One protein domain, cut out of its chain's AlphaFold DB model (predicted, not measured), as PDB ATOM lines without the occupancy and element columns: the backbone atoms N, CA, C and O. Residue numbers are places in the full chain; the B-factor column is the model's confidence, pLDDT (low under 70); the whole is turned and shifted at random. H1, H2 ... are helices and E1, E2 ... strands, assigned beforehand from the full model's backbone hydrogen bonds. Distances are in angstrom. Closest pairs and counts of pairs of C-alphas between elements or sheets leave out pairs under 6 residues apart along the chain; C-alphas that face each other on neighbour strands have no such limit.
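Overview. This is residues 4 to 108 of the 116 residues of an uncharacterized protein of bioreactor metagenome (UniProt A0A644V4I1). One long helix, H2, runs along the domain, and two small two-stranded sheets lie one after the other along its length, the parallel pair E3 and E4 alongside its first half and the antiparallel hairpin E1 and E2 farther off, towards its other end. H1 packs across the middle of H2, and H3 packs between the last part of H2 and the hairpin. The printed part has 105 residues with three named helices and four named strands, in the order H1 E1 E2 E3 H2 H3 E4, and its class is mixed, helices and strands. The whole is compact, with a radius of gyration of the C-alphas of 14.8 A and spans of 47 by 33 by 21 A.

Along the chain. E1, residues 26 to 31, is 15.0 A long, and E2, residues 35 to 40, is 15.9 A long. E3 is residues 45 to 48 and E4 residues 104 to 107, where C-alpha 107 is at (100.870, 117.033, 115.444). H2, residues 55 to 81, runs 38.5 A from C-alpha 55 at (100.581, 103.643, 121.148) to C-alpha 81 at (65.435, 119.308, 123.240). H1, residues 4 to 15, is 17.0 A long and begins at (89.642, 111.570, 133.056). H3, residues 90 to 99, is 14.3 A long.

Arrangement. E1 and E2 form a hairpin, antiparallel at 150 degrees, with N 27 and O 39 2.8 A apart, within hydrogen-bond range. The closest C-alphas of E2 and H3 are those of Tyr 39 and Val 99, 5.8 A apart. H3 touches H2, with residues 73 to 77 of H2 alone, closest at the C-alphas of Arg 73 and Val 96, 6.0 A; they run opposite ways at a steep tilt of 65 degrees. H1 touches H2, with residues 61 to 72 of H2 alone, closest at the C-alphas of Lys 7 and Ala 68, 5.2 A; they run the same way at a steep tilt of 48 degrees. E3 and E4 are parallel at 30 degrees, with N 105 and O 45 2.9 A apart, within hydrogen-bond range. E3, H2, H3 and E4 form a strand-helix-strand unit, two parallel neighbour strands with helices between them in the chain, and its crossover is right-handed. E3 and H2 are near each other, with 6 pairs of C-alphas within 10 A. Both E1 and E2 are apart from H2. In H1, H2 and H3 every O i to N i+4 pair is within hydrogen-bond range.

Size, cuts and confidence. The C-alphas farthest apart, those of Glu 32 and Asp 52, are 47.4 A apart. The printed part has no cut, and no link is long. Mean pLDDT of the printed part is 84.0; it is under 70 at residue 4, residues 17 to 22, residues 49 to 53 and residue 108.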
ATOM      1  N   ARG A   4      90.883 110.857 132.703       67.62
ATOM      2  CA  ARG A   4      89.642 111.570 133.056       67.62
ATOM      3  C   ARG A   4      89.808 113.087 133.187       67.62
ATOM      4  O   ARG A   4      88.904 113.824 132.813       67.62
ATOM      5  N   ASP A   5      90.960 113.555 133.668       79.56
ATOM      6  CA  ASP A   5      91.249 114.990 133.792       79.56
ATOM      7  C   ASP A   5      91.409 115.637 132.408       79.56
ATOM      8  O   ASP A   5      91.162 116.830 132.245       79.56
ATOM      9  N   LEU A   6      91.836 114.862 131.403       79.31
ATOM     10  CA  LEU A   6      91.958 115.336 130.027       79.31
ATOM     11  C   LEU A   6      90.586 115.641 129.427       79.31
ATOM     12  O   LEU A   6      90.417 116.689 128.805       79.31
ATOM     13  N   LYS A   7      89.613 114.750 129.639       83.50
ATOM     14  CA  LYS A   7      88.247 114.926 129.146       83.50
ATOM     15  C   LYS A   7      87.620 116.210 129.690       83.50
ATOM     16  O   LYS A   7      87.137 117.025 128.910       83.50
ATOM     17  N   GLU A   8      87.682 116.426 131.004       83.56
ATOM     18  CA  GLU A   8      87.113 117.629 131.629       83.56
ATOM     19  C   GLU A   8      87.808 118.906 131.143       83.56
ATOM     20  O   GLU A   8      87.137 119.850 130.731       83.56
ATOM     21  N   LYS A   9      89.143 118.913 131.052       82.81
ATOM     22  CA  LYS A   9      89.875 120.066 130.504       82.81
ATOM     23  C   LYS A   9      89.543 120.350 129.042       82.81
ATOM     24  O   LYS A   9      89.477 121.511 128.649       82.81
ATOM     25  N   ALA A  10      89.328 119.316 128.227       84.69
ATOM     26  CA  ALA A  10      88.889 119.495 126.847       84.69
ATOM     27  C   ALA A  10      87.495 120.139 126.797       84.69
ATOM     28  O   ALA A  10      87.278 121.065 126.017       84.69
ATOM     29  N   LYS A  11      86.570 119.712 127.667       85.88
ATOM     30  CA  LYS A  11      85.236 120.322 127.787       85.88
ATOM     31  C   LYS A  11      85.317 121.787 128.213       85.88
ATOM     32  O   LYS A  11      84.653 122.620 127.603       85.88
ATOM     33  N   GLU A  12      86.144 122.109 129.204       83.94
ATOM     34  CA  GLU A  12      86.369 123.487 129.663       83.94
ATOM     35  C   GLU A  12      86.947 124.374 128.554       83.94
ATOM     36  O   GLU A  12      86.434 125.467 128.310       83.94
ATOM     37  N   PHE A  13      87.958 123.881 127.831       82.62
ATOM     38  CA  PHE A  13      88.582 124.590 126.712       82.62
ATOM     39  C   PHE A  13      87.583 124.901 125.591       82.62
ATOM     40  O   PHE A  13      87.567 126.013 125.064       82.62
ATOM     41  N   VAL A  14      86.727 123.933 125.248       80.62
ATOM     42  CA  VAL A  14      85.712 124.081 124.195       80.62
ATOM     43  C   VAL A  14      84.525 124.929 124.658       80.62
ATOM     44  O   VAL A  14      83.970 125.691 123.879       80.62
ATOM     45  N   LYS A  15      84.087 124.845 125.915       77.62
ATOM     46  CA  LYS A  15      82.977 125.694 126.377       77.62
ATOM     47  C   LYS A  15      83.410 127.142 126.608       77.62
ATOM     48  O   LYS A  15      82.592 128.048 126.435       77.62
ATOM     49  N   ASN A  16      84.661 127.358 127.024       75.94
ATOM     50  CA  ASN A  16      85.169 128.646 127.498       75.94
ATOM     51  C   ASN A  16      84.163 129.327 128.454       75.94
ATOM     52  O   ASN A  16      83.788 130.484 128.266       75.94
ATOM     53  N   GLU A  17      83.621 128.606 129.447       65.19
ATOM     54  CA  GLU A  17      82.575 129.160 130.334       65.19
ATOM     55  C   GLU A  17      83.056 130.413 131.087       65.19
ATOM     56  O   GLU A  17      82.258 131.310 131.347       65.19
ATOM     57  N   ALA A  18      84.363 130.518 131.341       60.41
ATOM     58  CA  ALA A  18      84.988 131.646 132.027       60.41
ATOM     59  C   ALA A  18      85.146 132.922 131.172       60.41
ATOM     60  O   ALA A  18      85.557 133.943 131.719       60.41
ATOM     61  N   ASN A  19      84.824 132.891 129.865       61.75
ATOM     62  CA  ASN A  19      85.106 133.988 128.921       61.75
ATOM     63  C   ASN A  19      86.556 134.488 129.042       61.75
ATOM     64  O   ASN A  19      86.826 135.690 129.046       61.75
ATOM     65  N   ASP A  20      87.486 133.548 129.180       66.19
ATOM     66  CA  ASP A  20      88.895 133.875 129.303       66.19
ATOM     67  C   ASP A  20      89.406 134.374 127.945       66.19
ATOM     68  O   ASP A  20      89.155 133.754 126.907       66.19
ATOM     69  N   ALA A  21      90.123 135.500 127.949       68.12
ATOM     70  CA  ALA A  21      90.720 136.086 126.752       68.12
ATOM     71  C   ALA A  21      91.829 135.203 126.145       68.12
ATOM     72  O   ALA A  21      92.212 135.403 124.994       68.12
ATOM     73  N   HIS A  22      92.347 134.233 126.903       68.31
ATOM     74  CA  HIS A  22      93.307 133.235 126.433       68.31
ATOM     75  C   HIS A  22      92.652 131.991 125.809       68.31
ATOM     76  O   HIS A  22      93.361 131.128 125.288       68.31
ATOM     77  N   LEU A  23      91.322 131.882 125.857       73.75
ATOM     78  CA  LEU A  23      90.551 130.781 125.285       73.75
ATOM     79  C   LEU A  23      89.868 131.199 123.969       73.75
ATOM     80  O   LEU A  23      89.809 132.387 123.650       73.75
ATOM     81  N   PRO A  24      89.364 130.239 123.169       72.75
ATOM     82  CA  PRO A  24      88.746 130.542 121.883       72.75
ATOM     83  C   PRO A  24      87.595 131.553 122.004       72.75
ATOM     84  O   PRO A  24      86.747 131.445 122.896       72.75
ATOM     85  N   GLU A  25      87.549 132.509 121.075       76.88
ATOM     86  CA  GLU A  25      86.502 133.531 121.026       76.88
ATOM     87  C   GLU A  25      85.127 132.885 120.796       76.88
ATOM     88  O   GLU A  25      84.971 131.956 119.989       76.88
ATOM     89  N   LYS A  26      84.121 133.365 121.534       81.25
ATOM     90  CA  LYS A  26      82.738 132.919 121.376       81.25
ATOM     91  C   LYS A  26      82.058 133.704 120.271       81.25
ATOM     92  O   LYS A  26      82.136 134.926 120.211       81.25
ATOM     93  N   PHE A  27      81.320 132.985 119.445       81.56
ATOM     94  CA  PHE A  27      80.505 133.552 118.390       81.56
ATOM     95  C   PHE A  27      79.048 133.220 118.665       81.56
ATOM     96  O   PHE A  27      78.699 132.060 118.886       81.56
ATOM     97  N   ALA A  28      78.197 134.242 118.623       86.31
ATOM     98  CA  ALA A  28      76.759 134.054 118.578       86.31
ATOM     99  C   ALA A  28      76.355 133.682 117.148       86.31
ATOM    100  O   ALA A  28      76.678 134.391 116.190       86.31
ATOM    101  N   LYS A  29      75.639 132.572 116.998       87.94
ATOM    102  CA  LYS A  29      75.022 132.182 115.732       87.94
ATOM    103  C   LYS A  29      73.577 131.796 115.977       87.94
ATOM    104  O   LYS A  29      73.269 131.106 116.944       87.94
ATOM    105  N   GLU A  30      72.708 132.238 115.083       91.00
ATOM    106  CA  GLU A  30      71.331 131.773 115.035       91.00
ATOM    107  C   GLU A  30      71.258 130.459 114.254       91.00
ATOM    108  O   GLU A  30      71.752 130.348 113.127       91.00
ATOM    109  N   PHE A  31      70.672 129.455 114.891       89.56
ATOM    110  CA  PHE A  31      70.400 128.145 114.326       89.56
ATOM    111  C   PHE A  31      68.897 127.953 114.203       89.56
ATOM    112  O   PHE A  31      68.137 128.376 115.075       89.56
ATOM    113  N   GLU A  32      68.479 127.245 113.160       87.56
ATOM    114  CA  GLU A  32      67.065 126.987 112.893       87.56
ATOM    115  C   GLU A  32      66.419 126.180 114.026       87.56
ATOM    116  O   GLU A  32      65.286 126.453 114.416       87.56
ATOM    117  N   THR A  33      67.157 125.224 114.608       89.88
ATOM    118  CA  THR A  33      66.622 124.359 115.670       89.88
ATOM    119  C   THR A  33      67.027 124.772 117.087       89.88
ATOM    120  O   THR A  33      66.315 124.440 118.033       89.88
ATOM    121  N   LEU A  34      68.142 125.494 117.263       88.44
ATOM    122  CA  LEU A  34      68.666 125.868 118.591       88.44
ATOM    123  C   LEU A  34      68.394 127.329 118.988       88.44
ATOM    124  O   LEU A  34      68.608 127.689 120.154       88.44
ATOM    125  N   GLY A  35      67.946 128.159 118.040       89.88
ATOM    126  CA  GLY A  35      67.890 129.612 118.188       89.88
ATOM    127  C   GLY A  35      69.288 130.227 118.246       89.88
ATOM    128  O   GLY A  35      70.254 129.669 117.723       89.88
ATOM    129  N   VAL A  36      69.417 131.383 118.896       89.75
ATOM    130  CA  VAL A  36      70.719 132.031 119.107       89.75
ATOM    131  C   VAL A  36      71.516 131.262 120.163       89.75
ATOM    132  O   VAL A  36      71.076 131.114 121.305       89.75
ATOM    133  N   VAL A  37      72.691 130.766 119.774       88.56
ATOM    134  CA  VAL A  37      73.632 130.059 120.651       88.56
ATOM    135  C   VAL A  37      75.013 130.688 120.531       88.56
ATOM    136  O   VAL A  37      75.506 130.922 119.426       88.56
ATOM    137  N   GLU A  38      75.644 130.933 121.676       86.56
ATOM    138  CA  GLU A  38      77.043 131.341 121.767       86.56
ATOM    139  C   GLU A  38      77.937 130.111 121.905       86.56
ATOM    140  O   GLU A  38      77.702 129.259 122.762       86.56
ATOM    141  N   TYR A  39      78.960 130.004 121.059       85.12
ATOM    142  CA  TYR A  39      79.873 128.861 121.067       85.12
ATOM    143  C   TYR A  39      81.255 129.215 120.526       85.12
ATOM    144  O   TYR A  39      81.420 130.175 119.773       85.12
ATOM    145  N   THR A  40      82.264 128.416 120.870       83.38
ATOM    146  CA  THR A  40      83.617 128.593 120.335       83.38
ATOM    147  C   THR A  40      83.737 127.955 118.953       83.38
ATOM    148  O   THR A  40      83.884 126.736 118.814       83.38
ATOM    149  N   ARG A  41      83.689 128.768 117.899       76.94
ATOM    150  CA  ARG A  41      83.747 128.258 116.520       76.94
ATOM    151  C   ARG A  41      85.145 127.779 116.123       76.94
ATOM    152  O   ARG A  41      85.287 126.753 115.452       76.94
ATOM    153  N   ASP A  42      86.169 128.520 116.528       78.44
ATOM    154  CA  ASP A  42      87.523 128.412 115.984       78.44
ATOM    155  C   ASP A  42      88.514 127.922 117.046       78.44
ATOM    156  O   ASP A  42      89.393 128.649 117.493       78.44
ATOM    157  N   HIS A  43      88.356 126.661 117.455       82.50
ATOM    158  CA  HIS A  43      89.274 125.967 118.358       82.50
ATOM    159  C   HIS A  43      89.894 124.746 117.669       82.50
ATOM    160  O   HIS A  43      89.256 124.125 116.820       82.50
ATOM    161  N   VAL A  44      91.133 124.400 118.019       83.06
ATOM    162  CA  VAL A  44      91.802 123.172 117.563       83.06
ATOM    163  C   VAL A  44      92.509 122.550 118.758       83.06
ATOM    164  O   VAL A  44      93.255 123.232 119.456       83.06
ATOM    165  N   ILE A  45      92.273 121.260 118.991       83.25
ATOM    166  CA  ILE A  45      93.006 120.479 119.986       83.25
ATOM    167  C   ILE A  45      94.099 119.712 119.249       83.25
ATOM    168  O   ILE A  45      93.808 118.785 118.493       83.25
ATOM    169  N   SER A  46      95.353 120.113 119.449       81.31
ATOM    170  CA  SER A  46      96.508 119.407 118.899       81.31
ATOM    171  C   SER A  46      96.986 118.339 119.875       81.31
ATOM    172  O   SER A  46      97.423 118.659 120.980       81.31
ATOM    173  N   VAL A  47      96.916 117.076 119.462       81.00
ATOM    174  CA  VAL A  47      97.498 115.956 120.204       81.00
ATOM    175  C   VAL A  47      98.915 115.746 119.695       81.00
ATOM    176  O   VAL A  47      99.129 115.542 118.502       81.00
ATOM    177  N   GLN A  48      99.878 115.812 120.608       72.69
ATOM    178  CA  GLN A  48     101.279 115.551 120.322       72.69
ATOM    179  C   GLN A  48     101.739 114.370 121.173       72.69
ATOM    180  O   GLN A  48     101.523 114.367 122.384       72.69
ATOM    181  N   ASN A  49     102.388 113.392 120.543       67.06
ATOM    182  CA  ASN A  49     103.007 112.270 121.242       67.06
ATOM    183  C   ASN A  49     104.516 112.289 121.021       67.06
ATOM    184  O   ASN A  49     104.984 112.627 119.931       67.06
ATOM    185  N   ASP A  50     105.262 111.888 122.042       67.44
ATOM    186  CA  ASP A  50     106.660 111.504 121.882       67.44
ATOM    187  C   ASP A  50     106.763 110.121 121.223       67.44
ATOM    188  O   ASP A  50     105.872 109.281 121.355       67.44
ATOM    189  N   VAL A  51     107.865 109.885 120.509       61.44
ATOM    190  CA  VAL A  51     108.127 108.637 119.764       61.44
ATOM    191  C   VAL A  51     108.177 107.414 120.694       61.44
ATOM    192  O   VAL A  51     107.815 106.313 120.287       61.44
ATOM    193  N   ASP A  52     108.556 107.630 121.955       64.88
ATOM    194  CA  ASP A  52     108.626 106.601 122.998       64.88
ATOM    195  C   ASP A  52     107.285 106.370 123.722       64.88
ATOM    196  O   ASP A  52     107.180 105.500 124.593       64.88
ATOM    197  N   THR A  53     106.240 107.135 123.389       65.12
ATOM    198  CA  THR A  53     104.919 106.965 123.995       65.12
ATOM    199  C   THR A  53     104.284 105.674 123.500       65.12
ATOM    200  O   THR A  53     104.175 105.418 122.301       65.12
ATOM    201  N   GLN A  54     103.802 104.855 124.437       71.75
ATOM    202  CA  GLN A  54     103.050 103.655 124.094       71.75
ATOM    203  C   GLN A  54     101.840 104.045 123.242       71.75
ATOM    204  O   GLN A  54     101.006 104.835 123.675       71.75
ATOM    205  N   TYR A  55     101.715 103.444 122.058       72.38
ATOM    206  CA  TYR A  55     100.581 103.643 121.148       72.38
ATOM    207  C   TYR A  55      99.216 103.527 121.854       72.38
ATOM    208  O   TYR A  55      98.266 104.219 121.504       72.38
ATOM    209  N   GLN A  56      99.131 102.710 122.910       76.44
ATOM    210  CA  GLN A  56      97.937 102.605 123.745       76.44
ATOM    211  C   GLN A  56      97.541 103.939 124.399       76.44
ATOM    212  O   GLN A  56      96.378 104.318 124.334       76.44
ATOM    213  N   ALA A  57      98.498 104.685 124.956       77.56
ATOM    214  CA  ALA A  57      98.225 105.976 125.583       77.56
ATOM    215  C   ALA A  57      97.698 107.000 124.567       77.56
ATOM    216  O   ALA A  57      96.831 107.808 124.891       77.56
ATOM    217  N   TYR A  58      98.174 106.929 123.324       77.00
ATOM    218  CA  TYR A  58      97.659 107.754 122.239       77.00
ATOM    219  C   TYR A  58      96.187 107.452 121.918       77.00
ATOM    220  O   TYR A  58      95.364 108.366 121.825       77.00
ATOM    221  N   ILE A  59      95.848 106.168 121.785       81.81
ATOM    222  CA  ILE A  59      94.469 105.728 121.546       81.81
ATOM    223  C   ILE A  59      93.560 106.129 122.708       81.81
ATOM    224  O   ILE A  59      92.449 106.608 122.479       81.81
ATOM    225  N   ASP A  60      94.035 105.997 123.944       85.00
ATOM    226  CA  ASP A  60      93.273 106.387 125.127       85.00
ATOM    227  C   ASP A  60      92.983 107.899 125.134       85.00
ATOM    228  O   ASP A  60      91.846 108.311 125.362       85.00
ATOM    229  N   VAL A  61      93.972 108.734 124.794       84.69
ATOM    230  CA  VAL A  61      93.811 110.193 124.648       84.69
ATOM    231  C   VAL A  61      92.777 110.539 123.577       84.69
ATOM    232  O   VAL A  61      91.885 111.353 123.824       84.69
ATOM    233  N   GLN A  62      92.859 109.912 122.401       84.50
ATOM    234  CA  GLN A  62      91.880 110.130 121.336       84.50
ATOM    235  C   GLN A  62      90.463 109.752 121.777       84.50
ATOM    236  O   GLN A  62      89.529 110.529 121.568       84.50
ATOM    237  N   ASN A  63      90.302 108.598 122.430       88.75
ATOM    238  CA  ASN A  63      89.006 108.131 122.918       88.75
ATOM    239  C   ASN A  63      88.389 109.102 123.930       88.75
ATOM    240  O   ASN A  63      87.197 109.399 123.836       88.75
ATOM    241  N   GLU A  64      89.180 109.647 124.854       89.31
ATOM    242  CA  GLU A  64      88.685 110.635 125.817       89.31
ATOM    243  C   GLU A  64      88.303 111.962 125.161       89.31
ATOM    244  O   GLU A  64      87.287 112.552 125.525       89.31
ATOM    245  N   LEU A  65      89.066 112.432 124.169       88.12
ATOM    246  CA  LEU A  65      88.701 113.642 123.428       88.12
ATOM    247  C   LEU A  65      87.387 113.439 122.672       88.12
ATOM    248  O   LEU A  65      86.499 114.285 122.740       88.12
ATOM    249  N   VAL A  66      87.224 112.300 121.996       90.06
ATOM    250  CA  VAL A  66      85.963 111.931 121.336       90.06
ATOM    251  C   VAL A  66      84.820 111.881 122.358       90.06
ATOM    252  O   VAL A  66      83.744 112.431 122.106       90.06
ATOM    253  N   ALA A  67      85.049 111.276 123.526       91.12
ATOM    254  CA  ALA A  67      84.069 111.210 124.605       91.12
ATOM    255  C   ALA A  67      83.679 112.604 125.125       91.12
ATOM    256  O   ALA A  67      82.490 112.857 125.315       91.12
ATOM    257  N   ALA A  68      84.636 113.527 125.271       90.12
ATOM    258  CA  ALA A  68      84.377 114.916 125.651       90.12
ATOM    259  C   ALA A  68      83.399 115.593 124.678       90.12
ATOM    260  O   ALA A  68      82.377 116.127 125.106       90.12
ATOM    261  N   TYR A  69      83.660 115.523 123.366       91.44
ATOM    262  CA  TYR A  69      82.757 116.105 122.363       91.44
ATOM    263  C   TYR A  69      81.376 115.445 122.376       91.44
ATOM    264  O   TYR A  69      80.365 116.137 122.255       91.44
ATOM    265  N   ASN A  70      81.309 114.124 122.547       92.50
ATOM    266  CA  ASN A  70      80.035 113.411 122.630       92.50
ATOM    267  C   ASN A  70      79.220 113.828 123.861       92.50
ATOM    268  O   ASN A  70      78.006 114.005 123.753       92.50
ATOM    269  N   GLU A  71      79.862 114.033 125.012       93.00
ATOM    270  CA  GLU A  71      79.201 114.566 126.205       93.00
ATOM    271  C   GLU A  71      78.704 115.994 125.987       93.00
ATOM    272  O   GLU A  71      77.540 116.257 126.258       93.00
ATOM    273  N   LEU A  72      79.519 116.893 125.423       91.81
ATOM    274  CA  LEU A  72      79.102 118.275 125.137       91.81
ATOM    275  C   LEU A  72      77.872 118.331 124.222       91.81
ATOM    276  O   LEU A  72      76.929 119.088 124.464       91.81
ATOM    277  N   ARG A  73      77.862 117.498 123.176       94.25
ATOM    278  CA  ARG A  73      76.730 117.384 122.250       94.25
ATOM    279  C   ARG A  73      75.495 116.836 122.951       94.25
ATOM    280  O   ARG A  73      74.412 117.388 122.764       94.25
ATOM    281  N   ASN A  74      75.642 115.798 123.773       95.19
ATOM    282  CA  ASN A  74      74.539 115.248 124.560       95.19
ATOM    283  C   ASN A  74      73.996 116.254 125.580       95.19
ATOM    284  O   ASN A  74      72.785 116.404 125.674       95.19
ATOM    285  N   GLU A  75      74.858 116.977 126.295       93.31
ATOM    286  CA  GLU A  75      74.467 118.017 127.252       93.31
ATOM    287  C   GLU A  75      73.637 119.109 126.567       93.31
ATOM    288  O   GLU A  75      72.556 119.454 127.044       93.31
ATOM    289  N   LEU A  76      74.090 119.614 125.413       91.88
ATOM    290  CA  LEU A  76      73.345 120.619 124.650       91.88
ATOM    291  C   LEU A  76      72.023 120.074 124.105       91.88
ATOM    292  O   LEU A  76      71.005 120.761 124.173       91.88
ATOM    293  N   SER A  77      72.032 118.842 123.596       94.75
ATOM    294  CA  SER A  77      70.831 118.165 123.093       94.75
ATOM    295  C   SER A  77      69.791 118.001 124.199       94.75
ATOM    296  O   SER A  77      68.622 118.344 124.018       94.75
ATOM    297  N   GLN A  78      70.232 117.567 125.379       94.88
ATOM    298  CA  GLN A  78      69.378 117.388 126.541       94.88
ATOM    299  C   GLN A  78      68.844 118.731 127.048       94.88
ATOM    300  O   GLN A  78      67.663 118.837 127.365       94.88
ATOM    301  N   LEU A  79      69.681 119.771 127.076       92.12
ATOM    302  CA  LEU A  79      69.292 121.108 127.522       92.12
ATOM    303  C   LEU A  79      68.268 121.766 126.584       92.12
ATOM    304  O   LEU A  79      67.346 122.430 127.052       92.12
ATOM    305  N   LYS A  80      68.437 121.614 125.266       92.94
ATOM    306  CA  LYS A  80      67.614 122.300 124.256       92.94
ATOM    307  C   LYS A  80      66.380 121.507 123.837       92.94
ATOM    308  O   LYS A  80      65.338 122.105 123.589       92.94
ATOM    309  N   PHE A  81      66.485 120.182 123.771       92.94
ATOM    310  CA  PHE A  81      65.435 119.308 123.240       92.94
ATOM    311  C   PHE A  81      64.925 118.268 124.244       92.94
ATOM    312  O   PHE A  81      63.940 117.591 123.953       92.94
ATOM    313  N   GLY A  82      65.577 118.109 125.402       94.56
ATOM    314  CA  GLY A  82      65.220 117.084 126.389       94.56
ATOM    315  C   GLY A  82      65.525 115.650 125.944       94.56
ATOM    316  O   GLY A  82      64.989 114.715 126.538       94.56
ATOM    317  N   LYS A  83      66.346 115.478 124.902       94.88
ATOM    318  CA  LYS A  83      66.685 114.193 124.279       94.88
ATOM    319  C   LYS A  83      68.191 114.036 124.145       94.88
ATOM    320  O   LYS A  83      68.912 115.034 124.051       94.88
ATOM    321  N   LYS A  84      68.654 112.792 124.049       94.75
ATOM    322  CA  LYS A  84      70.051 112.515 123.719       94.75
ATOM    323  C   LYS A  84      70.352 112.896 122.270       94.75
ATOM    324  O   LYS A  84      69.457 112.967 121.432       94.75
ATOM    325  N   PHE A  85      71.626 113.141 121.980       93.50
ATOM    326  CA  PHE A  85      72.094 113.557 120.658       93.50
ATOM    327  C   PHE A  85      71.746 112.543 119.554       93.50
ATOM    328  O   PHE A  85      71.370 112.924 118.448       93.50
ATOM    329  N   ASP A  86      71.835 111.251 119.860       94.75
ATOM    330  CA  ASP A  86      71.497 110.147 118.955       94.75
ATOM    331  C   ASP A  86      69.990 110.024 118.673       94.75
ATOM    332  O   ASP A  86      69.603 109.450 117.658       94.75
ATOM    333  N   GLU A  87      69.142 110.612 119.517       95.56
ATOM    334  CA  GLU A  87      67.682 110.650 119.356       95.56
ATOM    335  C   GLU A  87      67.183 111.896 118.598       95.56
ATOM    336  O   GLU A  87      65.980 112.047 118.352       95.56
ATOM    337  N   LEU A  88      68.086 112.823 118.266       94.25
ATOM    338  CA  LEU A  88      67.773 114.027 117.502       94.25
ATOM    339  C   LEU A  88      67.596 113.725 116.010       94.25
ATOM    340  O   LEU A  88      68.159 112.774 115.475       94.25
ATOM    341  N   ASN A  89      66.838 114.576 115.315       95.69
ATOM    342  CA  ASN A  89      66.762 114.510 113.854       95.69
ATOM    343  C   ASN A  89      68.037 115.070 113.194       95.69
ATOM    344  O   ASN A  89      68.823 115.768 113.832       95.69
ATOM    345  N   GLU A  90      68.226 114.811 111.898       94.31
ATOM    346  CA  GLU A  90      69.439 115.207 111.166       94.31
ATOM    347  C   GLU A  90      69.742 116.711 111.248       94.31
ATOM    348  O   GLU A  90      70.901 117.101 111.392       94.31
ATOM    349  N   MET A  91      68.713 117.566 111.202       93.31
ATOM    350  CA  MET A  91      68.893 119.019 111.282       93.31
ATOM    351  C   MET A  91      69.394 119.440 112.667       93.31
ATOM    352  O   MET A  91      70.373 120.171 112.790       93.31
ATOM    353  N   GLN A  92      68.763 118.917 113.717       94.19
ATOM    354  CA  GLN A  92      69.157 119.158 115.103       94.19
ATOM    355  C   GLN A  92      70.570 118.633 115.382       94.19
ATOM    356  O   GLN A  92      71.378 119.322 116.007       94.19
ATOM    357  N   GLN A  93      70.900 117.437 114.886       94.25
ATOM    358  CA  GLN A  93      72.244 116.875 115.010       94.25
ATOM    359  C   GLN A  93      73.281 117.764 114.325       94.25
ATOM    360  O   GLN A  93      74.333 118.030 114.904       94.25
ATOM    361  N   LYS A  94      72.982 118.266 113.123       93.81
ATOM    362  CA  LYS A  94      73.869 119.163 112.378       93.81
ATOM    363  C   LYS A  94      74.112 120.479 113.116       93.81
ATOM    364  O   LYS A  94      75.256 120.934 113.181       93.81
ATOM    365  N   ASP A  95      73.074 121.070 113.702       93.56
ATOM    366  CA  ASP A  95      73.205 122.297 114.491       93.56
ATOM    367  C   ASP A  95      74.080 122.055 115.731       93.56
ATOM    368  O   ASP A  95      75.049 122.781 115.964       93.56
ATOM    369  N   VAL A  96      73.830 120.971 116.472       93.38
ATOM    370  CA  VAL A  96      74.628 120.594 117.652       93.38
ATOM    371  C   VAL A  96      76.087 120.271 117.286       93.38
ATOM    372  O   VAL A  96      77.008 120.691 117.988       93.38
ATOM    373  N   GLN A  97      76.334 119.584 116.166       93.00
ATOM    374  CA  GLN A  97      77.689 119.346 115.650       93.00
ATOM    375  C   GLN A  97      78.387 120.641 115.227       93.00
ATOM    376  O   GLN A  97      79.603 120.753 115.368       93.00
ATOM    377  N   THR A  98      77.637 121.619 114.722       90.94
ATOM    378  CA  THR A  98      78.186 122.926 114.346       90.94
ATOM    379  C   THR A  98      78.585 123.743 115.571       90.94
ATOM    380  O   THR A  98      79.578 124.465 115.510       90.94
ATOM    381  N   VAL A  99      77.832 123.622 116.670       90.25
ATOM    382  CA  VAL A  99      78.158 124.238 117.964       90.25
ATOM    383  C   VAL A  99      79.395 123.589 118.595       90.25
ATOM    384  O   VAL A  99      80.265 124.289 119.104       90.25
ATOM    385  N   TYR A 100      79.518 122.261 118.506       91.00
ATOM    386  CA  TYR A 100      80.677 121.516 119.009       91.00
ATOM    387  C   TYR A 100      81.384 120.735 117.891       91.00
ATOM    388  O   TYR A 100      81.267 119.496 117.816       91.00
ATOM    389  N   PRO A 101      82.119 121.439 117.007       90.06
ATOM    390  CA  PRO A 101      82.864 120.805 115.933       90.06
ATOM    391  C   PRO A 101      84.058 120.053 116.520       90.06
ATOM    392  O   PRO A 101      84.839 120.604 117.286       90.06
ATOM    393  N   GLN A 102      84.227 118.790 116.140       88.88
ATOM    394  CA  GLN A 102      85.355 117.988 116.605       88.88
ATOM    395  C   GLN A 102      86.601 118.325 115.778       88.88
ATOM    396  O   GLN A 102      86.846 117.725 114.734       88.88
ATOM    397  N   LYS A 103      87.370 119.318 116.230       85.50
ATOM    398  CA  LYS A 103      88.601 119.784 115.575       85.50
ATOM    399  C   LYS A 103      89.829 119.265 116.325       85.50
ATOM    400  O   LYS A 103      90.457 119.988 117.095       85.50
ATOM    401  N   ILE A 104      90.143 117.989 116.114       84.75
ATOM    402  CA  ILE A 104      91.335 117.336 116.668       84.75
ATOM    403  C   ILE A 104      92.382 117.245 115.555       84.75
ATOM    404  O   ILE A 104      92.076 116.774 114.462       84.75
ATOM    405  N   SER A 105      93.595 117.725 115.821       83.94
ATOM    406  CA  SER A 105      94.730 117.630 114.904       83.94
ATOM    407  C   SER A 105      95.811 116.769 115.533       83.94
ATOM    408  O   SER A 105      96.190 116.988 116.682       83.94
ATOM    409  N   GLU A 106      96.354 115.837 114.765       76.94
ATOM    410  CA  GLU A 106      97.582 115.137 115.127       76.94
ATOM    411  C   GLU A 106      98.753 116.050 114.755       76.94
ATOM    412  O   GLU A 106      98.840 116.532 113.625       76.94
ATOM    413  N   ALA A 107      99.603 116.377 115.724       71.19
ATOM    414  CA  ALA A 107     100.870 117.033 115.444       71.19
ATOM    415  C   ALA A 107     101.933 115.952 115.235       71.19
ATOM    416  O   ALA A 107     102.005 115.009 116.026       71.19
ATOM    417  N   GLU A 108     102.762 116.109 114.198       61.81
ATOM    418  CA  GLU A 108     103.899 115.220 113.942       61.81
ATOM    419  C   GLU A 108     104.714 115.001 115.233       61.81
ATOM    420  O   GLU A 108     104.982 115.968 115.967       61.81
TER     421      GLU A 108